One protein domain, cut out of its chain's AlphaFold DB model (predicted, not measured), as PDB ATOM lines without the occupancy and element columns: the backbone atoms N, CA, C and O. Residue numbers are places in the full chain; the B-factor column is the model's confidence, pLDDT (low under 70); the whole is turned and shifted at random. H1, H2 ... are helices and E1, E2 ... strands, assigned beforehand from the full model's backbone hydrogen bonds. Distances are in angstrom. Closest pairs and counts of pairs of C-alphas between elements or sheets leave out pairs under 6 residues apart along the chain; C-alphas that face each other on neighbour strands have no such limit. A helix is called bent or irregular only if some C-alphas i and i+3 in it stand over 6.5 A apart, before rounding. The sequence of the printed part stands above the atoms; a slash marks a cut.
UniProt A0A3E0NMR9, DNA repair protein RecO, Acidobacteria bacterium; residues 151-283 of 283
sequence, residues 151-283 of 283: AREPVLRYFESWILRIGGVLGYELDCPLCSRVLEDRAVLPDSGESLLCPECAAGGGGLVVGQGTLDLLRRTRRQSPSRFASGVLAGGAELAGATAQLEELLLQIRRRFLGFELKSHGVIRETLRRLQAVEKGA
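What this domain is: This is residues 151 to 283 of the 283 residues of the protein "DNA repair protein RecO" of Acidobacteria bacterium (UniProt A0A3E0NMR9). The long helix H4 runs through the middle, crossed by H1 along one side, while H2 packs across both of them and H3 packs on H1 near its start; together the four helices make the core. A small hairpin of strands, E1 and E2, packs on H4 with residues 242 to 254 of that helix, the long loops 167 to 185 and 191 to 206 reach out toward one end of the longest axis, and H5 folds back past the start of H1 toward the other end, where residues 278 to 283 stick out. You are reading 133 residues with five named helices and two named strands, in the order H1, E1, E2, H2, H3, H4, H5; the one sheet has the order E1 - E2, antiparallel, and the class is mostly helix. The whole is compact, with a radius of gyration of the C-alphas of 14.9 A, yet its outline is elongated, with spans of 48, 30 and 26 A.

Where its parts are: Find C-alpha 152 at (-4.360, -31.848, -25.372); from there H1, residues 152 to 166, runs 20.8 A to C-alpha 166. After a stretch with no named element, look at residues 186 to 190 for E1 and, past a second such stretch, at residues 207 to 211 for E2. H2 follows at once with residues 212 to 223, then come H3, residues 226 to 235, and H4, residues 237 to 259. H4 is the longest helix, 32.0 A from C-alpha 237 at (-5.189, -38.555, -38.490) to C-alpha 259 at (11.931, -14.797, -25.481); it is irregular, but only just, with C-alphas 239 and 242 6.7 A apart. H5, residues 266 to 282, spans 24.7 A and ends at C-alpha 282, (0.485, -49.284, -28.795).

How they stand to each other: Start at the hub, which H1 and H4 share, each touching three helices. They touch at a steep tilt of 39 degrees, running the same way, and their closest C-alphas, those of Arg 157 and Glu 248, are 6.5 A apart. H2 is about perpendicular to both: its residues 213 to 218 touch H4 at 76 degrees, closest at the C-alphas of Thr 214 and Ala 243, 4.7 A, and its residues 218 to 222 touch H1 at 74 degrees, closest at the C-alphas of Tyr 158 and Thr 221, 5.6 A. H3 touches residues 154 to 159 of H1 at a steep tilt of 48 degrees, opposite ways, with the C-alphas of Pro 154 and Ala 230 closest at 4.9 A. H3 and H4 form a helical hairpin that only just touches, with 3 pairs of C-alphas within 8 A; the closest are those of Val 233 and Leu 240, 6.3 A. Now look at the hairpin E1 and E2, antiparallel at 160 degrees: N 189 and O 208 are 2.9 A apart and N 210 and O 187 2.8 A, both within hydrogen-bond range. The closest C-alphas of E2 and H4 are those of Val 210 and Gln 246, 7.3 A. H5 is close to H1 but not clearly touching, with the C-alphas of Glu 153 and Leu 273 closest at 7.1 A, and it is apart from H4. In H1, H3 and H5 every O i to N i+4 pair is within hydrogen-bond range; in H2 6 of 8 are, in H4 17 of 19.

The domain as a whole: The two C-alphas farthest apart, those of Cys 179 and Ala 283, are 48.8 A from each other. The printed part has no cut, and it ends at residue 283, the chain's last. The links H1 to E1, 19 residues, and E1 to E2, 16 residues, are long. Residues 278 to 283, of which 278 to 282 belong to H5, stand free. Look in the B-factor column for the model's confidence: the mean pLDDT of the printed part is 90.9, and residues 280 to 283 are under 70.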
ATOM      1  N   ALA A 151      -8.610 -32.877 -27.328       93.38
ATOM      2  CA  ALA A 151      -7.268 -33.451 -27.287       93.38
ATOM      3  C   ALA A 151      -6.209 -32.399 -26.937       93.38
ATOM      4  O   ALA A 151      -6.146 -31.325 -27.542       93.38
ATOM      5  N   ARG A 152      -5.341 -32.754 -25.984       93.75
ATOM      6  CA  ARG A 152      -4.360 -31.848 -25.372       93.75
ATOM      7  C   ARG A 152      -3.389 -31.251 -26.391       93.75
ATOM      8  O   ARG A 152      -3.193 -30.041 -26.402       93.75
ATOM      9  N   GLU A 153      -2.793 -32.080 -27.251       92.88
ATOM     10  CA  GLU A 153      -1.732 -31.634 -28.165       92.88
ATOM     11  C   GLU A 153      -2.238 -30.593 -29.188       92.88
ATOM     12  O   GLU A 153      -1.682 -29.491 -29.211       92.88
ATOM     13  N   PRO A 154      -3.351 -30.813 -29.917       95.62
ATOM     14  CA  PRO A 154      -3.866 -29.786 -30.818       95.62
ATOM     15  C   PRO A 154      -4.286 -28.501 -30.096       95.62
ATOM     16  O   PRO A 154      -4.076 -27.400 -30.607       95.62
ATOM     17  N   VAL A 155      -4.860 -28.607 -28.892       97.38
ATOM     18  CA  VAL A 155      -5.221 -27.422 -28.101       97.38
ATOM     19  C   VAL A 155      -3.979 -26.622 -27.698       97.38
ATOM     20  O   VAL A 155      -4.017 -25.392 -27.725       97.38
ATOM     21  N   LEU A 156      -2.853 -27.277 -27.401       96.94
ATOM     22  CA  LEU A 156      -1.593 -26.579 -27.142       96.94
ATOM     23  C   LEU A 156      -1.061 -25.855 -28.375       96.94
ATOM     24  O   LEU A 156      -0.670 -24.695 -28.262       96.94
ATOM     25  N   ARG A 157      -1.112 -26.476 -29.559       97.12
ATOM     26  CA  ARG A 157      -0.729 -25.806 -30.813       97.12
ATOM     27  C   ARG A 157      -1.609 -24.597 -31.099       97.12
ATOM     28  O   ARG A 157      -1.110 -23.553 -31.525       97.12
ATOM     29  N   TYR A 158      -2.907 -24.711 -30.823       98.56
ATOM     30  CA  TYR A 158      -3.841 -23.593 -30.900       98.56
ATOM     31  C   TYR A 158      -3.436 -22.459 -29.951       98.56
ATOM     32  O   TYR A 158      -3.304 -21.311 -30.380       98.56
ATOM     33  N   PHE A 159      -3.212 -22.787 -28.675       98.56
ATOM     34  CA  PHE A 159      -2.829 -21.836 -27.637       98.56
ATOM     35  C   PHE A 159      -1.520 -21.113 -27.971       98.56
ATOM     36  O   PHE A 159      -1.476 -19.887 -27.967       98.56
ATOM     37  N   GLU A 160      -0.476 -21.858 -28.328       97.81
ATOM     38  CA  GLU A 160       0.842 -21.328 -28.683       97.81
ATOM     39  C   GLU A 160       0.793 -20.435 -29.929       97.81
ATOM     40  O   GLU A 160       1.422 -19.377 -29.968       97.81
ATOM     41  N   SER A 161      -0.003 -20.816 -30.932       97.88
ATOM     42  CA  SER A 161      -0.200 -19.988 -32.125       97.88
ATOM     43  C   SER A 161      -0.860 -18.653 -31.777       97.88
ATOM     44  O   SER A 161      -0.511 -17.618 -32.337       97.88
ATOM     45  N   TRP A 162      -1.837 -18.650 -30.869       98.06
ATOM     46  CA  TRP A 162      -2.523 -17.425 -30.467       98.06
ATOM     47  C   TRP A 162      -1.713 -16.561 -29.508       98.06
ATOM     48  O   TRP A 162      -1.709 -15.347 -29.678       98.06
ATOM     49  N   ILE A 163      -0.999 -17.146 -28.545       96.88
ATOM     50  CA  ILE A 163      -0.211 -16.353 -27.597       96.88
ATOM     51  C   ILE A 163       0.928 -15.609 -28.305       96.88
ATOM     52  O   ILE A 163       1.169 -14.446 -28.001       96.88
ATOM     53  N   LEU A 164       1.549 -16.216 -29.328       96.44
ATOM     54  CA  LEU A 164       2.552 -15.540 -30.160       96.44
ATOM     55  C   LEU A 164       1.950 -14.438 -31.043       96.44
ATOM     56  O   LEU A 164       2.631 -13.452 -31.312       96.44
ATOM     57  N   ARG A 165       0.684 -14.562 -31.472       96.00
ATOM     58  CA  ARG A 165      -0.026 -13.485 -32.192       96.00
ATOM     59  C   ARG A 165      -0.362 -12.316 -31.286       96.00
ATOM     60  O   ARG A 165      -0.121 -11.174 -31.652       96.00
ATOM     61  N   ILE A 166      -0.886 -12.609 -30.099       95.62
ATOM     62  CA  ILE A 166      -1.199 -11.589 -29.093       95.62
ATOM     63  C   ILE A 166       0.084 -10.867 -28.663       95.62
ATOM     64  O   ILE A 166       0.075  -9.653 -28.511       95.62
ATOM     65  N   GLY A 167       1.200 -11.593 -28.549       93.25
ATOM     66  CA  GLY A 167       2.523 -11.019 -28.292       93.25
ATOM     67  C   GLY A 167       3.142 -10.253 -29.469       93.25
ATOM     68  O   GLY A 167       4.257  -9.763 -29.328       93.25
ATOM     69  N   GLY A 168       2.472 -10.165 -30.624       92.31
ATOM     70  CA  GLY A 168       2.958  -9.436 -31.802       92.31
ATOM     71  C   GLY A 168       4.094 -10.116 -32.574       92.31
ATOM     72  O   GLY A 168       4.686  -9.493 -33.449       92.31
ATOM     73  N   VAL A 169       4.403 -11.380 -32.272       92.38
ATOM     74  CA  VAL A 169       5.526 -12.130 -32.864       92.38
ATOM     75  C   VAL A 169       5.097 -12.853 -34.134       92.38
ATOM     76  O   VAL A 169       5.754 -12.797 -35.171       92.38
ATOM     77  N   LEU A 170       3.963 -13.551 -34.051       93.38
ATOM     78  CA  LEU A 170       3.381 -14.254 -35.182       93.38
ATOM     79  C   LEU A 170       2.356 -13.347 -35.860       93.38
ATOM     80  O   LEU A 170       1.437 -12.848 -35.213       93.38
ATOM     81  N   GLY A 171       2.483 -13.170 -37.174       87.62
ATOM     82  CA  GLY A 171       1.531 -12.387 -37.956       87.62
ATOM     83  C   GLY A 171       0.096 -12.909 -37.832       87.62
ATOM     84  O   GLY A 171      -0.157 -14.121 -37.786       87.62
ATOM     85  N   TYR A 172      -0.863 -11.979 -37.784       83.06
ATOM     86  CA  TYR A 172      -2.273 -12.321 -37.953       83.06
ATOM     87  C   TYR A 172      -2.487 -12.848 -39.368       83.06
ATOM     88  O   TYR A 172      -2.865 -14.007 -39.533       83.06
ATOM     89  N   GLU A 173      -2.178 -12.041 -40.380       85.50
ATOM     90  CA  GLU A 173      -2.070 -12.523 -41.755       85.50
ATOM     91  C   GLU A 173      -0.749 -13.270 -41.955       85.50
ATOM     92  O   GLU A 173       0.280 -12.915 -41.378       85.50
ATOM     93  N   LEU A 174      -0.796 -14.355 -42.729       91.62
ATOM     94  CA  LEU A 174       0.393 -15.127 -43.087       91.62
ATOM     95  C   LEU A 174       1.007 -14.521 -44.346       91.62
ATOM     96  O   LEU A 174       1.045 -15.168 -45.388       91.62
ATOM     97  N   ASP A 175       1.468 -13.282 -44.230       94.44
ATOM     98  CA  ASP A 175       2.104 -12.542 -45.314       94.44
ATOM     99  C   ASP A 175       3.593 -12.376 -45.021       94.44
ATOM    100  O   ASP A 175       4.017 -12.249 -43.870       94.44
ATOM    101  N   CYS A 176       4.410 -12.361 -46.071       94.62
ATOM    102  CA  CYS A 176       5.826 -12.076 -45.929       94.62
ATOM    103  C   CYS A 176       6.017 -10.612 -45.491       94.62
ATOM    104  O   CYS A 176       5.601  -9.712 -46.222       94.62
ATOM    105  N   PRO A 177       6.716 -10.331 -44.378       93.12
ATOM    106  CA  PRO A 177       6.904  -8.963 -43.891       93.12
ATOM    107  C   PRO A 177       7.790  -8.098 -44.801       93.12
ATOM    108  O   PRO A 177       7.805  -6.881 -44.651       93.12
ATOM    109  N   LEU A 178       8.533  -8.702 -45.738       93.81
ATOM    110  CA  LEU A 178       9.463  -7.991 -46.623       93.81
ATOM    111  C   LEU A 178       8.839  -7.575 -47.960       93.81
ATOM    112  O   LEU A 178       9.210  -6.543 -48.512       93.81
ATOM    113  N   CYS A 179       7.910  -8.370 -48.493       95.50
ATOM    114  CA  CYS A 179       7.309  -8.132 -49.812       95.50
ATOM    115  C   CYS A 179       5.775  -8.173 -49.822       95.50
ATOM    116  O   CYS A 179       5.173  -8.029 -50.883       95.50
ATOM    117  N   SER A 180       5.148  -8.420 -48.668       95.00
ATOM    118  CA  SER A 180       3.693  -8.521 -48.482       95.00
ATOM    119  C   SER A 180       3.005  -9.629 -49.288       95.00
ATOM    120  O   SER A 180       1.783  -9.639 -49.407       95.00
ATOM    121  N   ARG A 181       3.759 -10.590 -49.837       95.06
ATOM    122  CA  ARG A 181       3.178 -11.758 -50.509       95.06
ATOM    123  C   ARG A 181       2.551 -12.706 -49.490       95.06
ATOM    124  O   ARG A 181       3.212 -13.070 -48.518       95.06
ATOM    125  N   VAL A 182       1.344 -13.181 -49.784       94.75
ATOM    126  CA  VAL A 182       0.681 -14.246 -49.022       94.75
ATOM    127  C   VAL A 182       1.517 -15.528 -49.073       94.75
ATOM    128  O   VAL A 182       1.927 -15.996 -50.136       94.75
ATOM    129  N   LEU A 183       1.785 -16.111 -47.910       95.06
ATOM    130  CA  LEU A 183       2.544 -17.347 -47.753       95.06
ATOM    131  C   LEU A 183       1.615 -18.546 -47.949       95.06
ATOM    132  O   LEU A 183       1.147 -19.113 -46.969       95.06
ATOM    133  N   GLU A 184       1.296 -18.901 -49.194       89.62
ATOM    134  CA  GLU A 184       0.286 -19.923 -49.521       89.62
ATOM    135  C   GLU A 184       0.750 -21.352 -49.202       89.62
ATOM    136  O   GLU A 184       0.273 -21.938 -48.223       89.62
ATOM    137  N   ASP A 185       1.719 -21.856 -49.972       91.62
ATOM    138  CA  ASP A 185       2.126 -23.271 -49.957       91.62
ATOM    139  C   ASP A 185       3.441 -23.529 -49.222       91.62
ATOM    140  O   ASP A 185       3.729 -24.645 -48.778       91.62
ATOM    141  N   ARG A 186       4.284 -22.500 -49.126       94.44
ATOM    142  CA  ARG A 186       5.613 -22.612 -48.536       94.44
ATOM    143  C   ARG A 186       6.037 -21.306 -47.893       94.44
ATOM    144  O   ARG A 186       5.914 -20.237 -48.488       94.44
ATOM    145  N   ALA A 187       6.627 -21.425 -46.714       96.25
ATOM    146  CA  ALA A 187       7.311 -20.340 -46.037       96.25
ATOM    147  C   ALA A 187       8.648 -20.830 -45.479       96.25
ATOM    148  O   ALA A 187       8.896 -22.032 -45.378       96.25
ATOM    149  N   VAL A 188       9.514 -19.897 -45.114       96.44
ATOM    150  CA  VAL A 188      10.779 -20.190 -44.443       96.44
ATOM    151  C   VAL A 188      10.839 -19.352 -43.179       96.44
ATOM    152  O   VAL A 188      10.622 -18.146 -43.241       96.44
ATOM    153  N   LEU A 189      11.129 -19.978 -42.043       95.94
ATOM    154  CA  LEU A 189      11.576 -19.276 -40.845       95.94
ATOM    155  C   LEU A 189      13.115 -19.238 -40.884       95.94
ATOM    156  O   LEU A 189      13.732 -20.277 -40.636       95.94
ATOM    157  N   PRO A 190      13.751 -18.095 -41.203       94.25
ATOM    158  CA  PRO A 190      15.210 -18.006 -41.296       94.25
ATOM    159  C   PRO A 190      15.871 -18.299 -39.950       94.25
ATOM    160  O   PRO A 190      15.297 -17.960 -38.919       94.25
ATOM    161  N   ASP A 191      17.083 -18.855 -39.924       90.06
ATOM    162  CA  ASP A 191      17.768 -19.211 -38.665       90.06
ATOM    163  C   ASP A 191      17.976 -18.022 -37.714       90.06
ATOM    164  O   ASP A 191      17.900 -18.168 -36.493       90.06
ATOM    165  N   SER A 192      18.192 -16.834 -38.278       84.31
ATOM    166  CA  SER A 192      18.409 -15.580 -37.551       84.31
ATOM    167  C   SER A 192      17.145 -14.730 -37.372       84.31
ATOM    168  O   SER A 192      17.249 -13.597 -36.913       84.31
ATOM    169  N   GLY A 193      15.973 -15.217 -37.795       85.12
ATOM    170  CA  GLY A 193      14.725 -14.448 -37.816       85.12
ATOM    171  C   GLY A 193      13.618 -15.037 -36.943       85.12
ATOM    172  O   GLY A 193      13.669 -16.195 -36.531       85.12
ATOM    173  N   GLU A 194      12.583 -14.240 -36.693       84.12
ATOM    174  CA  GLU A 194      11.399 -14.632 -35.906       84.12
ATOM    175  C   GLU A 194      10.116 -14.691 -36.746       84.12
ATOM    176  O   GLU A 194       9.087 -15.186 -36.290       84.12
ATOM    177  N   SER A 195      10.179 -14.221 -37.993       91.88
ATOM    178  CA  SER A 195       9.033 -14.133 -38.894       91.88
ATOM    179  C   SER A 195       9.173 -15.079 -40.078       91.88
ATOM    180  O   SER A 195      10.268 -15.323 -40.588       91.88
ATOM    181  N   LEU A 196       8.032 -15.576 -40.548       95.19
ATOM    182  CA  LEU A 196       7.954 -16.373 -41.762       95.19
ATOM    183  C   LEU A 196       8.155 -15.488 -42.996       95.19
ATOM    184  O   LEU A 196       7.485 -14.471 -43.167       95.19
ATOM    185  N   LEU A 197       9.064 -15.897 -43.876       95.50
ATOM    186  CA  LEU A 197       9.347 -15.246 -45.148       95.50
ATOM    187  C   LEU A 197       8.861 -16.102 -46.318       95.50
ATOM    188  O   LEU A 197       8.798 -17.331 -46.224       95.50
ATOM    189  N   CYS A 198       8.563 -15.455 -47.447       95.50
ATOM    190  CA  CYS A 198       8.357 -16.185 -48.692       95.50
ATOM    191  C   CYS A 198       9.698 -16.757 -49.182       95.50
ATOM    192  O   CYS A 198      10.760 -16.234 -48.819       95.50
ATOM    193  N   PRO A 199       9.688 -17.808 -50.016       93.56
ATOM    194  CA  PRO A 199      10.926 -18.446 -50.450       93.56
ATOM    195  C   PRO A 199      11.900 -17.516 -51.182       93.56
ATOM    196  O   PRO A 199      13.106 -17.709 -51.088       93.56
ATOM    197  N   GLU A 200      11.395 -16.502 -51.888       94.12
ATOM    198  CA  GLU A 200      12.219 -15.513 -52.585       94.12
ATOM    199  C   GLU A 200      12.912 -14.552 -51.619       94.12
ATOM    200  O   GLU A 200      14.085 -14.245 -51.793       94.12
ATOM    201  N   CYS A 201      12.214 -14.099 -50.575       94.38
ATOM    202  CA  CYS A 201      12.788 -13.200 -49.573       94.38
ATOM    203  C   CYS A 201      13.722 -13.926 -48.596       94.38
ATOM    204  O   CYS A 201      14.577 -13.298 -47.982       94.38
ATOM    205  N   ALA A 202      13.565 -15.243 -48.456       93.00
ATOM    206  CA  ALA A 202      14.477 -16.094 -47.702       93.00
ATOM    207  C   ALA A 202      15.699 -16.556 -48.520       93.00
ATOM    208  O   ALA A 202      16.548 -17.274 -47.987       93.00
ATOM    209  N   ALA A 203      15.782 -16.204 -49.810       84.62
ATOM    210  CA  ALA A 203      16.814 -16.709 -50.706       84.62
ATOM    211  C   ALA A 203      18.226 -16.430 -50.162       84.62
ATOM    212  O   ALA A 203      18.563 -15.301 -49.812       84.62
ATOM    213  N   GLY A 204      19.058 -17.474 -50.106       73.38
ATOM    214  CA  GLY A 204      20.447 -17.385 -49.643       73.38
ATOM    215  C   GLY A 204      20.660 -17.573 -48.136       73.38
ATOM    216  O   GLY A 204      21.810 -17.581 -47.704       73.38
ATOM    217  N   GLY A 205      19.598 -17.765 -47.345       73.50
ATOM    218  CA  GLY A 205      19.675 -18.091 -45.916       73.50
ATOM    219  C   GLY A 205      19.272 -19.536 -45.593       73.50
ATOM    220  O   GLY A 205      18.470 -20.145 -46.303       73.50
ATOM    221  N   GLY A 206      19.821 -20.079 -44.504       86.69
ATOM    222  CA  GLY A 206      19.313 -21.292 -43.858       86.69
ATOM    223  C   GLY A 206      18.036 -21.013 -43.057       86.69
ATOM    224  O   GLY A 206      17.724 -19.862 -42.732       86.69
ATOM    225  N   GLY A 207      17.271 -22.059 -42.758       92.50
ATOM    226  CA  GLY A 207      16.066 -21.931 -41.948       92.50
ATOM    227  C   GLY A 207      15.149 -23.144 -41.998       92.50
ATOM    228  O   GLY A 207      15.312 -24.061 -42.808       92.50
ATOM    229  N   LEU A 208      14.132 -23.120 -41.140       95.19
ATOM    230  CA  LEU A 208      13.069 -24.114 -41.130       95.19
ATOM    231  C   LEU A 208      12.112 -23.848 -42.298       95.19
ATOM    232  O   LEU A 208      11.408 -22.838 -42.324       95.19
ATOM    233  N   VAL A 209      12.059 -24.778 -43.253       95.75
ATOM    234  CA  VAL A 209      11.068 -24.752 -44.334       95.75
ATOM    235  C   VAL A 209       9.731 -25.248 -43.795       95.75
ATOM    236  O   VAL A 209       9.626 -26.373 -43.310       95.75
ATOM    237  N   VAL A 210       8.702 -24.415 -43.913       96.31
ATOM    238  CA  VAL A 210       7.335 -24.683 -43.463       96.31
ATOM    239  C   VAL A 210       6.467 -24.989 -44.678       96.31
ATOM    240  O   VAL A 210       6.405 -24.195 -45.618       96.31
ATOM    241  N   GLY A 211       5.818 -26.153 -44.664       95.62
ATOM    242  CA  GLY A 211       4.961 -26.610 -45.754       95.62
ATOM    243  C   GLY A 211       3.504 -26.175 -45.607       95.62
ATOM    244  O   GLY A 211       3.068 -25.722 -44.545       95.62
ATOM    245  N   GLN A 212       2.740 -26.391 -46.676       95.50
ATOM    246  CA  GLN A 212       1.335 -26.009 -46.804       95.50
ATOM    247  C   GLN A 212       0.466 -26.495 -45.638       95.50
ATOM    248  O   GLN A 212      -0.254 -25.696 -45.049       95.50
ATOM    249  N   GLY A 213       0.591 -27.763 -45.227       95.31
ATOM    250  CA  GLY A 213      -0.216 -28.311 -44.131       95.31
ATOM    251  C   GLY A 213      -0.060 -27.538 -42.814       95.31
ATOM    252  O   GLY A 213      -1.040 -27.284 -42.117       95.31
ATOM    253  N   THR A 214       1.154 -27.092 -42.489       96.81
ATOM    254  CA  THR A 214       1.424 -26.287 -41.285       96.81
ATOM    255  C   THR A 214       0.850 -24.878 -41.413       96.81
ATOM    256  O   THR A 214       0.260 -24.359 -40.463       96.81
ATOM    257  N   LEU A 215       0.971 -24.266 -42.594       96.50
ATOM    258  CA  LEU A 215       0.369 -22.963 -42.891       96.50
ATOM    259  C   LEU A 215      -1.163 -23.032 -42.803       96.50
ATOM    260  O   LEU A 215      -1.793 -22.146 -42.225       96.50
ATOM    261  N   ASP A 216      -1.768 -24.123 -43.267       95.75
ATOM    262  CA  ASP A 216      -3.205 -24.363 -43.156       95.75
ATOM    263  C   ASP A 216      -3.655 -24.547 -41.707       95.75
ATOM    264  O   ASP A 216      -4.673 -23.975 -41.305       95.75
ATOM    265  N   LEU A 217      -2.889 -25.264 -40.879       96.75
ATOM    266  CA  LEU A 217      -3.156 -25.331 -39.439       96.75
ATOM    267  C   LEU A 217      -3.079 -23.940 -38.795       96.75
ATOM    268  O   LEU A 217      -4.000 -23.553 -38.069       96.75
ATOM    269  N   LEU A 218      -2.058 -23.141 -39.122       96.88
ATOM    270  CA  LEU A 218      -1.953 -21.758 -38.652       96.88
ATOM    271  C   LEU A 218      -3.167 -20.916 -39.065       96.88
ATOM    272  O   LEU A 218      -3.694 -20.186 -38.223       96.88
ATOM    273  N   ARG A 219      -3.668 -21.043 -40.300       95.62
ATOM    274  CA  ARG A 219      -4.905 -20.370 -40.747       95.62
ATOM    275  C   ARG A 219      -6.132 -20.861 -39.985       95.62
ATOM    276  O   ARG A 219      -6.983 -20.057 -39.603       95.62
ATOM    277  N   ARG A 220      -6.234 -22.169 -39.738       96.25
ATOM    278  CA  ARG A 220      -7.359 -22.774 -39.011       96.25
ATOM    279  C   ARG A 220      -7.449 -22.273 -37.577       96.25
ATOM    280  O   ARG A 220      -8.559 -21.957 -37.156       96.25
ATOM    281  N   THR A 221      -6.325 -22.117 -36.867       96.81
ATOM    282  CA  THR A 221      -6.339 -21.561 -35.495       96.81
ATOM    283  C   THR A 221      -7.005 -20.183 -35.427       96.81
ATOM    284  O   THR A 221      -7.666 -19.884 -34.444       96.81
ATOM    285  N   ARG A 222      -6.926 -19.364 -36.487       93.38
ATOM    286  CA  ARG A 222      -7.571 -18.038 -36.533       93.38
ATOM    287  C   ARG A 222      -9.086 -18.081 -36.710       93.38
ATOM    288  O   ARG A 222      -9.772 -17.141 -36.330       93.38
ATOM    289  N   ARG A 223      -9.597 -19.123 -37.370       94.50
ATOM    290  CA  ARG A 223     -10.994 -19.206 -37.834       94.50
ATOM    291  C   ARG A 223     -11.845 -20.173 -37.014       94.50
ATOM    292  O   ARG A 223     -13.050 -20.262 -37.233       94.50
ATOM    293  N   GLN A 224     -11.225 -20.953 -36.136       97.25
ATOM    294  CA  GLN A 224     -11.864 -22.034 -35.390       97.25
ATOM    295  C   GLN A 224     -11.716 -21.786 -33.890       97.25
ATOM    296  O   GLN A 224     -10.780 -21.123 -33.465       97.25
ATOM    297  N   SER A 225     -12.633 -22.329 -33.088       97.94
ATOM    298  CA  SER A 225     -12.439 -22.436 -31.638       97.94
ATOM    299  C   SER A 225     -11.406 -23.529 -31.312       97.94
ATOM    300  O   SER A 225     -11.180 -24.402 -32.160       97.94
ATOM    301  N   PRO A 226     -10.820 -23.551 -30.098       98.19
ATOM    302  CA  PRO A 226      -9.875 -24.596 -29.702       98.19
ATOM    303  C   PRO A 226     -10.452 -26.011 -29.856       98.19
ATOM    304  O   PRO A 226      -9.805 -26.863 -30.462       98.19
ATOM    305  N   SER A 227     -11.696 -26.250 -29.413       97.75
ATOM    306  CA  SER A 227     -12.355 -27.561 -29.538       97.75
ATOM    307  C   SER A 227     -12.528 -27.972 -31.005       97.75
ATOM    308  O   SER A 227     -12.166 -29.083 -31.385       97.75
ATOM    309  N   ARG A 228     -12.997 -27.059 -31.872       97.81
ATOM    310  CA  ARG A 228     -13.174 -27.342 -33.309       97.81
ATOM    311  C   ARG A 228     -11.840 -27.577 -34.017       97.81
ATOM    312  O   ARG A 228     -11.752 -28.462 -34.869       97.81
ATOM    313  N   PHE A 229     -10.817 -26.796 -33.672       98.12
ATOM    314  CA  PHE A 229      -9.464 -26.989 -34.179       98.12
ATOM    315  C   PHE A 229      -8.954 -28.380 -33.807       98.12
ATOM    316  O   PHE A 229      -8.562 -29.135 -34.699       98.12
ATOM    317  N   ALA A 230      -9.051 -28.740 -32.525       97.19
ATOM    318  CA  ALA A 230      -8.586 -30.016 -32.010       97.19
ATOM    319  C   ALA A 230      -9.296 -31.205 -32.657       97.19
ATOM    320  O   ALA A 230      -8.627 -32.090 -33.190       97.19
ATOM    321  N   SER A 231     -10.631 -31.197 -32.715       96.38
ATOM    322  CA  SER A 231     -11.396 -32.259 -33.378       96.38
ATOM    323  C   SER A 231     -11.010 -32.415 -34.849       96.38
ATOM    324  O   SER A 231     -10.876 -33.535 -35.331       96.38
ATOM    325  N   GLY A 232     -10.783 -31.310 -35.567       95.75
ATOM    326  CA  GLY A 232     -10.374 -31.374 -36.969       95.75
ATOM    327  C   GLY A 232      -8.931 -31.849 -37.174       95.75
ATOM    328  O   GLY A 232      -8.628 -32.395 -38.228       95.75
ATOM    329  N   VAL A 233      -8.020 -31.618 -36.220       95.31
ATOM    330  CA  VAL A 233      -6.660 -32.191 -36.267       95.31
ATOM    331  C   VAL A 233      -6.718 -33.699 -36.030       95.31
ATOM    332  O   VAL A 233      -6.146 -34.449 -36.815       95.31
ATOM    333  N   LEU A 234      -7.482 -34.148 -35.027       91.62
ATOM    334  CA  LEU A 234      -7.688 -35.576 -34.761       91.62
ATOM    335  C   LEU A 234      -8.320 -36.301 -35.954       91.62
ATOM    336  O   LEU A 234      -7.853 -37.369 -36.338       91.62
ATOM    337  N   ALA A 235      -9.348 -35.707 -36.566       92.06
ATOM    338  CA  ALA A 235     -10.034 -36.289 -37.719       92.06
ATOM    339  C   ALA A 235      -9.126 -36.433 -38.954       92.06
ATOM    340  O   ALA A 235      -9.337 -37.339 -39.754       92.06
ATOM    341  N   GLY A 236      -8.114 -35.571 -39.104       88.44
ATOM    342  CA  GLY A 236      -7.125 -35.682 -40.182       88.44
ATOM    343  C   GLY A 236      -6.064 -36.765 -39.956       88.44
ATOM    344  O   GLY A 236      -5.278 -37.041 -40.858       88.44
ATOM    345  N   GLY A 237      -6.022 -37.388 -38.773       88.50
ATOM    346  CA  GLY A 237      -5.189 -38.555 -38.490       88.50
ATOM    347  C   GLY A 237      -3.717 -38.396 -38.897       88.50
ATOM    348  O   GLY A 237      -3.066 -37.395 -38.594       88.50
ATOM    349  N   ALA A 238      -3.185 -39.408 -39.588       82.00
ATOM    350  CA  ALA A 238      -1.783 -39.452 -40.006       82.00
ATOM    351  C   ALA A 238      -1.399 -38.341 -41.002       82.00
ATOM    352  O   ALA A 238      -0.249 -37.904 -40.998       82.00
ATOM    353  N   GLU A 239      -2.348 -37.858 -41.810       83.44
ATOM    354  CA  GLU A 239      -2.112 -36.803 -42.803       83.44
ATOM    355  C   GLU A 239      -1.717 -35.484 -42.126       83.44
ATOM    356  O   GLU A 239      -0.745 -34.836 -42.514       83.44
ATOM    357  N   LEU A 240      -2.417 -35.121 -41.045       90.19
ATOM    358  CA  LEU A 240      -2.131 -33.899 -40.289       90.19
ATOM    359  C   LEU A 240      -1.076 -34.085 -39.196       90.19
ATOM    360  O   LEU A 240      -0.582 -33.086 -38.671       90.19
ATOM    361  N   ALA A 241      -0.684 -35.316 -38.863       88.88
ATOM    362  CA  ALA A 241       0.320 -35.573 -37.831       88.88
ATOM    363  C   ALA A 241       1.671 -34.911 -38.158       88.88
ATOM    364  O   ALA A 241       2.272 -34.273 -37.293       88.88
ATOM    365  N   GLY A 242       2.120 -34.998 -39.417       91.88
ATOM    366  CA  GLY A 242       3.358 -34.356 -39.871       91.88
ATOM    367  C   GLY A 242       3.291 -32.827 -39.807       91.88
ATOM    368  O   GLY A 242       4.205 -32.187 -39.290       91.88
ATOM    369  N   ALA A 243       2.175 -32.244 -40.256       95.44
ATOM    370  CA  ALA A 243       1.936 -30.803 -40.180       95.44
ATOM    371  C   ALA A 243       1.870 -30.299 -38.729       95.44
ATOM    372  O   ALA A 243       2.375 -29.230 -38.406       95.44
ATOM    373  N   THR A 244       1.287 -31.091 -37.832       95.06
ATOM    374  CA  THR A 244       1.152 -30.753 -36.410       95.06
ATOM    375  C   THR A 244       2.507 -30.791 -35.698       95.06
ATOM    376  O   THR A 244       2.844 -29.868 -34.959       95.06
ATOM    377  N   ALA A 245       3.339 -31.793 -35.996       93.50
ATOM    378  CA  ALA A 245       4.709 -31.865 -35.493       93.50
ATOM    379  C   ALA A 245       5.593 -30.722 -36.028       93.50
ATOM    380  O   ALA A 245       6.371 -30.136 -35.276       93.50
ATOM    381  N   GLN A 246       5.453 -30.362 -37.310       95.88
ATOM    382  CA  GLN A 246       6.151 -29.202 -37.871       95.88
ATOM    383  C   GLN A 246       5.652 -27.887 -37.251       95.88
ATOM    384  O   GLN A 246       6.456 -26.982 -37.033       95.88
ATOM    385  N   LEU A 247       4.360 -27.783 -36.923       96.88
ATOM    386  CA  LEU A 247       3.801 -26.636 -36.210       96.88
ATOM    387  C   LEU A 247       4.385 -26.501 -34.796       96.88
ATOM    388  O   LEU A 247       4.754 -25.396 -34.413       96.88
ATOM    389  N   GLU A 248       4.509 -27.597 -34.040       95.44
ATOM    390  CA  GLU A 248       5.192 -27.597 -32.734       95.44
ATOM    391  C   GLU A 248       6.603 -27.015 -32.846       95.44
ATOM    392  O   GLU A 248       6.959 -26.099 -32.107       95.44
ATOM    393  N   GLU A 249       7.395 -27.546 -33.781       95.31
ATOM    394  CA  GLU A 249       8.783 -27.132 -33.970       95.31
ATOM    395  C   GLU A 249       8.873 -25.658 -34.381       95.31
ATOM    396  O   GLU A 249       9.669 -24.901 -33.827       95.31
ATOM    397  N   LEU A 250       8.000 -25.226 -35.294       96.62
ATOM    398  CA  LEU A 250       7.907 -23.837 -35.720       96.62
ATOM    399  C   LEU A 250       7.618 -22.895 -34.540       96.62
ATOM    400  O   LEU A 250       8.337 -21.917 -34.339       96.62
ATOM    401  N   LEU A 251       6.580 -23.186 -33.752       95.88
ATOM    402  CA  LEU A 251       6.167 -22.344 -32.625       95.88
ATOM    403  C   LEU A 251       7.224 -22.336 -31.514       95.88
ATOM    404  O   LEU A 251       7.475 -21.288 -30.918       95.88
ATOM    405  N   LEU A 252       7.884 -23.474 -31.269       93.75
ATOM    406  CA  LEU A 252       9.016 -23.574 -30.350       93.75
ATOM    407  C   LEU A 252      10.169 -22.664 -30.786       93.75
ATOM    408  O   LEU A 252      10.677 -21.904 -29.959       93.75
ATOM    409  N   GLN A 253      10.575 -22.716 -32.059       94.56
ATOM    410  CA  GLN A 253      11.674 -21.892 -32.565       94.56
ATOM    411  C   GLN A 253      11.349 -20.399 -32.491       94.56
ATOM    412  O   GLN A 253      12.162 -19.640 -31.964       94.56
ATOM    413  N   ILE A 254      10.156 -19.988 -32.940       95.25
ATOM    414  CA  ILE A 254       9.714 -18.587 -32.863       95.25
ATOM    415  C   ILE A 254       9.719 -18.113 -31.408       95.25
ATOM    416  O   ILE A 254      10.355 -17.112 -31.083       95.25
ATOM    417  N   ARG A 255       9.070 -18.862 -30.507       94.81
ATOM    418  CA  ARG A 255       8.986 -18.501 -29.088       94.81
ATOM    419  C   ARG A 255      10.364 -18.395 -28.443       94.81
ATOM    420  O   ARG A 255      10.613 -17.444 -27.713       94.81
ATOM    421  N   ARG A 256      11.248 -19.369 -28.674       92.56
ATOM    422  CA  ARG A 256      12.583 -19.394 -28.062       92.56
ATOM    423  C   ARG A 256      13.439 -18.216 -28.526       92.56
ATOM    424  O   ARG A 256      14.187 -17.675 -27.718       92.56
ATOM    425  N   ARG A 257      13.339 -17.835 -29.803       92.88
ATOM    426  CA  ARG A 257      14.062 -16.680 -30.353       92.88
ATOM    427  C   ARG A 257      13.541 -15.377 -29.759       92.88
ATOM    428  O   ARG A 257      14.330 -14.652 -29.169       92.88
ATOM    429  N   PHE A 258      12.224 -15.189 -29.782       92.56
ATOM    430  CA  PHE A 258      11.579 -14.000 -29.230       92.56
ATOM    431  C   PHE A 258      11.839 -13.813 -27.728       92.56
ATOM    432  O   PHE A 258      12.164 -12.719 -27.277       92.56
ATOM    433  N   LEU A 259      11.714 -14.880 -26.929       92.19
ATOM    434  CA  LEU A 259      11.931 -14.797 -25.481       92.19
ATOM    435  C   LEU A 259      13.418 -14.754 -25.100       92.19
ATOM    436  O   LEU A 259      13.753 -14.305 -24.007       92.19
ATOM    437  N   GLY A 260      14.311 -15.282 -25.940       92.12
ATOM    438  CA  GLY A 260      15.728 -15.481 -25.613       92.12
ATOM    439  C   GLY A 260      16.000 -16.604 -24.597       92.12
ATOM    440  O   GLY A 260      17.156 -16.902 -24.301       92.12
ATOM    441  N   PHE A 261      14.960 -17.258 -24.073       89.81
ATOM    442  CA  PHE A 261      15.048 -18.396 -23.158       89.81
ATOM    443  C   PHE A 261      13.944 -19.426 -23.435       89.81
ATOM    444  O   PHE A 261      13.003 -19.184 -24.193       89.81
ATOM    445  N   GLU A 262      14.066 -20.602 -22.821       88.00
ATOM    446  CA  GLU A 262      13.053 -21.655 -22.876       88.00
ATOM    447  C   GLU A 262      12.228 -21.682 -21.587       88.00
ATOM    448  O   GLU A 262      12.758 -21.501 -20.489       88.00
ATOM    449  N   LEU A 263      10.922 -21.910 -21.723       89.81
ATOM    450  CA  LEU A 263      10.027 -22.056 -20.579       89.81
ATOM    451  C   LEU A 263      10.381 -23.318 -19.791       89.81
ATOM    452  O   LEU A 263      10.604 -24.383 -20.373       89.81
ATOM    453  N   LYS A 264      10.371 -23.221 -18.463       89.44
ATOM    454  CA  LYS A 264      10.795 -24.297 -17.556       89.44
ATOM    455  C   LYS A 264       9.935 -25.545 -17.723       89.44
ATOM    456  O   LYS A 264      10.433 -26.666 -17.655       89.44
ATOM    457  N   SER A 265       8.641 -25.351 -17.954       88.12
ATOM    458  CA  SER A 265       7.664 -26.421 -18.142       88.12
ATOM    459  C   SER A 265       7.710 -27.068 -19.530       88.12
ATOM    460  O   SER A 265       7.192 -28.175 -19.684       88.12
ATOM    461  N   HIS A 266       8.340 -26.440 -20.535       85.31
ATOM    462  CA  HIS A 266       8.242 -26.894 -21.926       85.31
ATOM    463  C   HIS A 266       8.840 -28.290 -22.146       85.31
ATOM    464  O   HIS A 266       8.184 -29.158 -22.720       85.31
ATOM    465  N   GLY A 267      10.061 -28.532 -21.659       82.44
ATOM    466  CA  GLY A 267      10.715 -29.833 -21.827       82.44
ATOM    467  C   GLY A 267       9.920 -30.975 -21.187       82.44
ATOM    468  O   GLY A 267       9.783 -32.047 -21.775       82.44
ATOM    469  N   VAL A 268       9.335 -30.718 -20.012       87.75
ATOM    470  CA  VAL A 268       8.564 -31.715 -19.260       87.75
ATOM    471  C   VAL A 268       7.253 -32.044 -19.969       87.75
ATOM    472  O   VAL A 268       6.959 -33.218 -20.179       87.75
ATOM    473  N   ILE A 269       6.478 -31.037 -20.391       88.06
ATOM    474  CA  ILE A 269       5.193 -31.295 -21.057       88.06
ATOM    475  C   ILE A 269       5.386 -31.987 -22.410       88.06
ATOM    476  O   ILE A 269       4.629 -32.897 -22.745       88.06
ATOM    477  N   ARG A 270       6.427 -31.614 -23.165       85.31
ATOM    478  CA  ARG A 270       6.738 -32.208 -24.471       85.31
ATOM    479  C   ARG A 270       7.019 -33.703 -24.352       85.31
ATOM    480  O   ARG A 270       6.468 -34.500 -25.109       85.31
ATOM    481  N   GLU A 271       7.849 -34.086 -23.386       86.31
ATOM    482  CA  GLU A 271       8.164 -35.489 -23.118       86.31
ATOM    483  C   GLU A 271       6.925 -36.268 -22.659       86.31
ATOM    484  O   GLU A 271       6.654 -37.364 -23.151       86.31
ATOM    485  N   THR A 272       6.121 -35.680 -21.773       86.12
ATOM    486  CA  THR A 272       4.881 -36.292 -21.285       86.12
ATOM    487  C   THR A 272       3.881 -36.563 -22.412       86.12
ATOM    488  O   THR A 272       3.359 -37.672 -22.513       86.12
ATOM    489  N   LEU A 273       3.637 -35.595 -23.302       83.19
ATOM    490  CA  LEU A 273       2.693 -35.771 -24.413       83.19
ATOM    491  C   LEU A 273       3.159 -36.832 -25.412       83.19
ATOM    492  O   LEU A 273       2.346 -37.626 -25.879       83.19
ATOM    493  N   ARG A 274       4.464 -36.896 -25.699       83.06
ATOM    494  CA  ARG A 274       5.036 -37.946 -26.556       83.06
ATOM    495  C   ARG A 274       4.813 -39.337 -25.978       83.06
ATOM    496  O   ARG A 274       4.458 -40.252 -26.719       83.06
ATOM    497  N   ARG A 275       4.989 -39.499 -24.663       83.00
ATOM    498  CA  ARG A 275       4.737 -40.773 -23.975       83.00
ATOM    499  C   ARG A 275       3.271 -41.178 -24.056       83.00
ATOM    500  O   ARG A 275       2.998 -42.326 -24.384       83.00
ATOM    501  N   LEU A 276       2.346 -40.245 -23.826       79.38
ATOM    502  CA  LEU A 276       0.910 -40.516 -23.952       79.38
ATOM    503  C   LEU A 276       0.543 -40.985 -25.364       79.38
ATOM    504  O   LEU A 276      -0.086 -42.025 -25.519       79.38
ATOM    505  N   GLN A 277       1.020 -40.281 -26.392       75.25
ATOM    506  CA  GLN A 277       0.774 -40.661 -27.784       75.25
ATOM    507  C   GLN A 277       1.377 -42.026 -28.145       75.25
ATOM    508  O   GLN A 277       0.827 -42.737 -28.983       75.25
ATOM    509  N   ALA A 278       2.515 -42.399 -27.551       73.19
ATOM    510  CA  ALA A 278       3.120 -43.713 -27.761       73.19
ATOM    511  C   ALA A 278       2.297 -44.838 -27.111       73.19
ATOM    512  O   ALA A 278       2.140 -45.895 -27.716       73.19
ATOM    513  N   VAL A 279       1.742 -44.598 -25.917       72.12
ATOM    514  CA  VAL A 279       0.843 -45.543 -25.234       72.12
ATOM    515  C   VAL A 279      -0.462 -45.710 -26.014       72.12
ATOM    516  O   VAL A 279      -0.889 -46.836 -26.240       72.12
ATOM    517  N   GLU A 280      -1.055 -44.616 -26.495       65.31
ATOM    518  CA  GLU A 280      -2.297 -44.634 -27.286       65.31
ATOM    519  C   GLU A 280      -2.143 -45.326 -28.650       65.31
ATOM    520  O   GLU A 280      -3.113 -45.862 -29.169       65.31
ATOM    521  N   LYS A 281      -0.940 -45.328 -29.241       59.72
ATOM    522  CA  LYS A 281      -0.650 -46.023 -30.511       59.72
ATOM    523  C   LYS A 281      -0.269 -47.497 -30.339       59.72
ATOM    524  O   LYS A 281      -0.224 -48.217 -31.334       59.72
ATOM    525  N   GLY A 282       0.088 -47.912 -29.124       48.28
ATOM    526  CA  GLY A 282       0.485 -49.284 -28.795       48.28
ATOM    527  C   GLY A 282      -0.627 -50.136 -28.172       48.28
ATOM    528  O   GLY A 282      -0.394 -51.321 -27.937       48.28
ATOM    529  N   ALA A 283      -1.786 -49.536 -27.891       45.53
ATOM    530  CA  ALA A 283      -3.008 -50.177 -27.399       45.53
ATOM    531  C   ALA A 283      -4.016 -50.370 -28.540       45.53
ATOM    532  O   ALA A 283      -4.765 -51.371 -28.481       45.53
TER     533      ALA A 283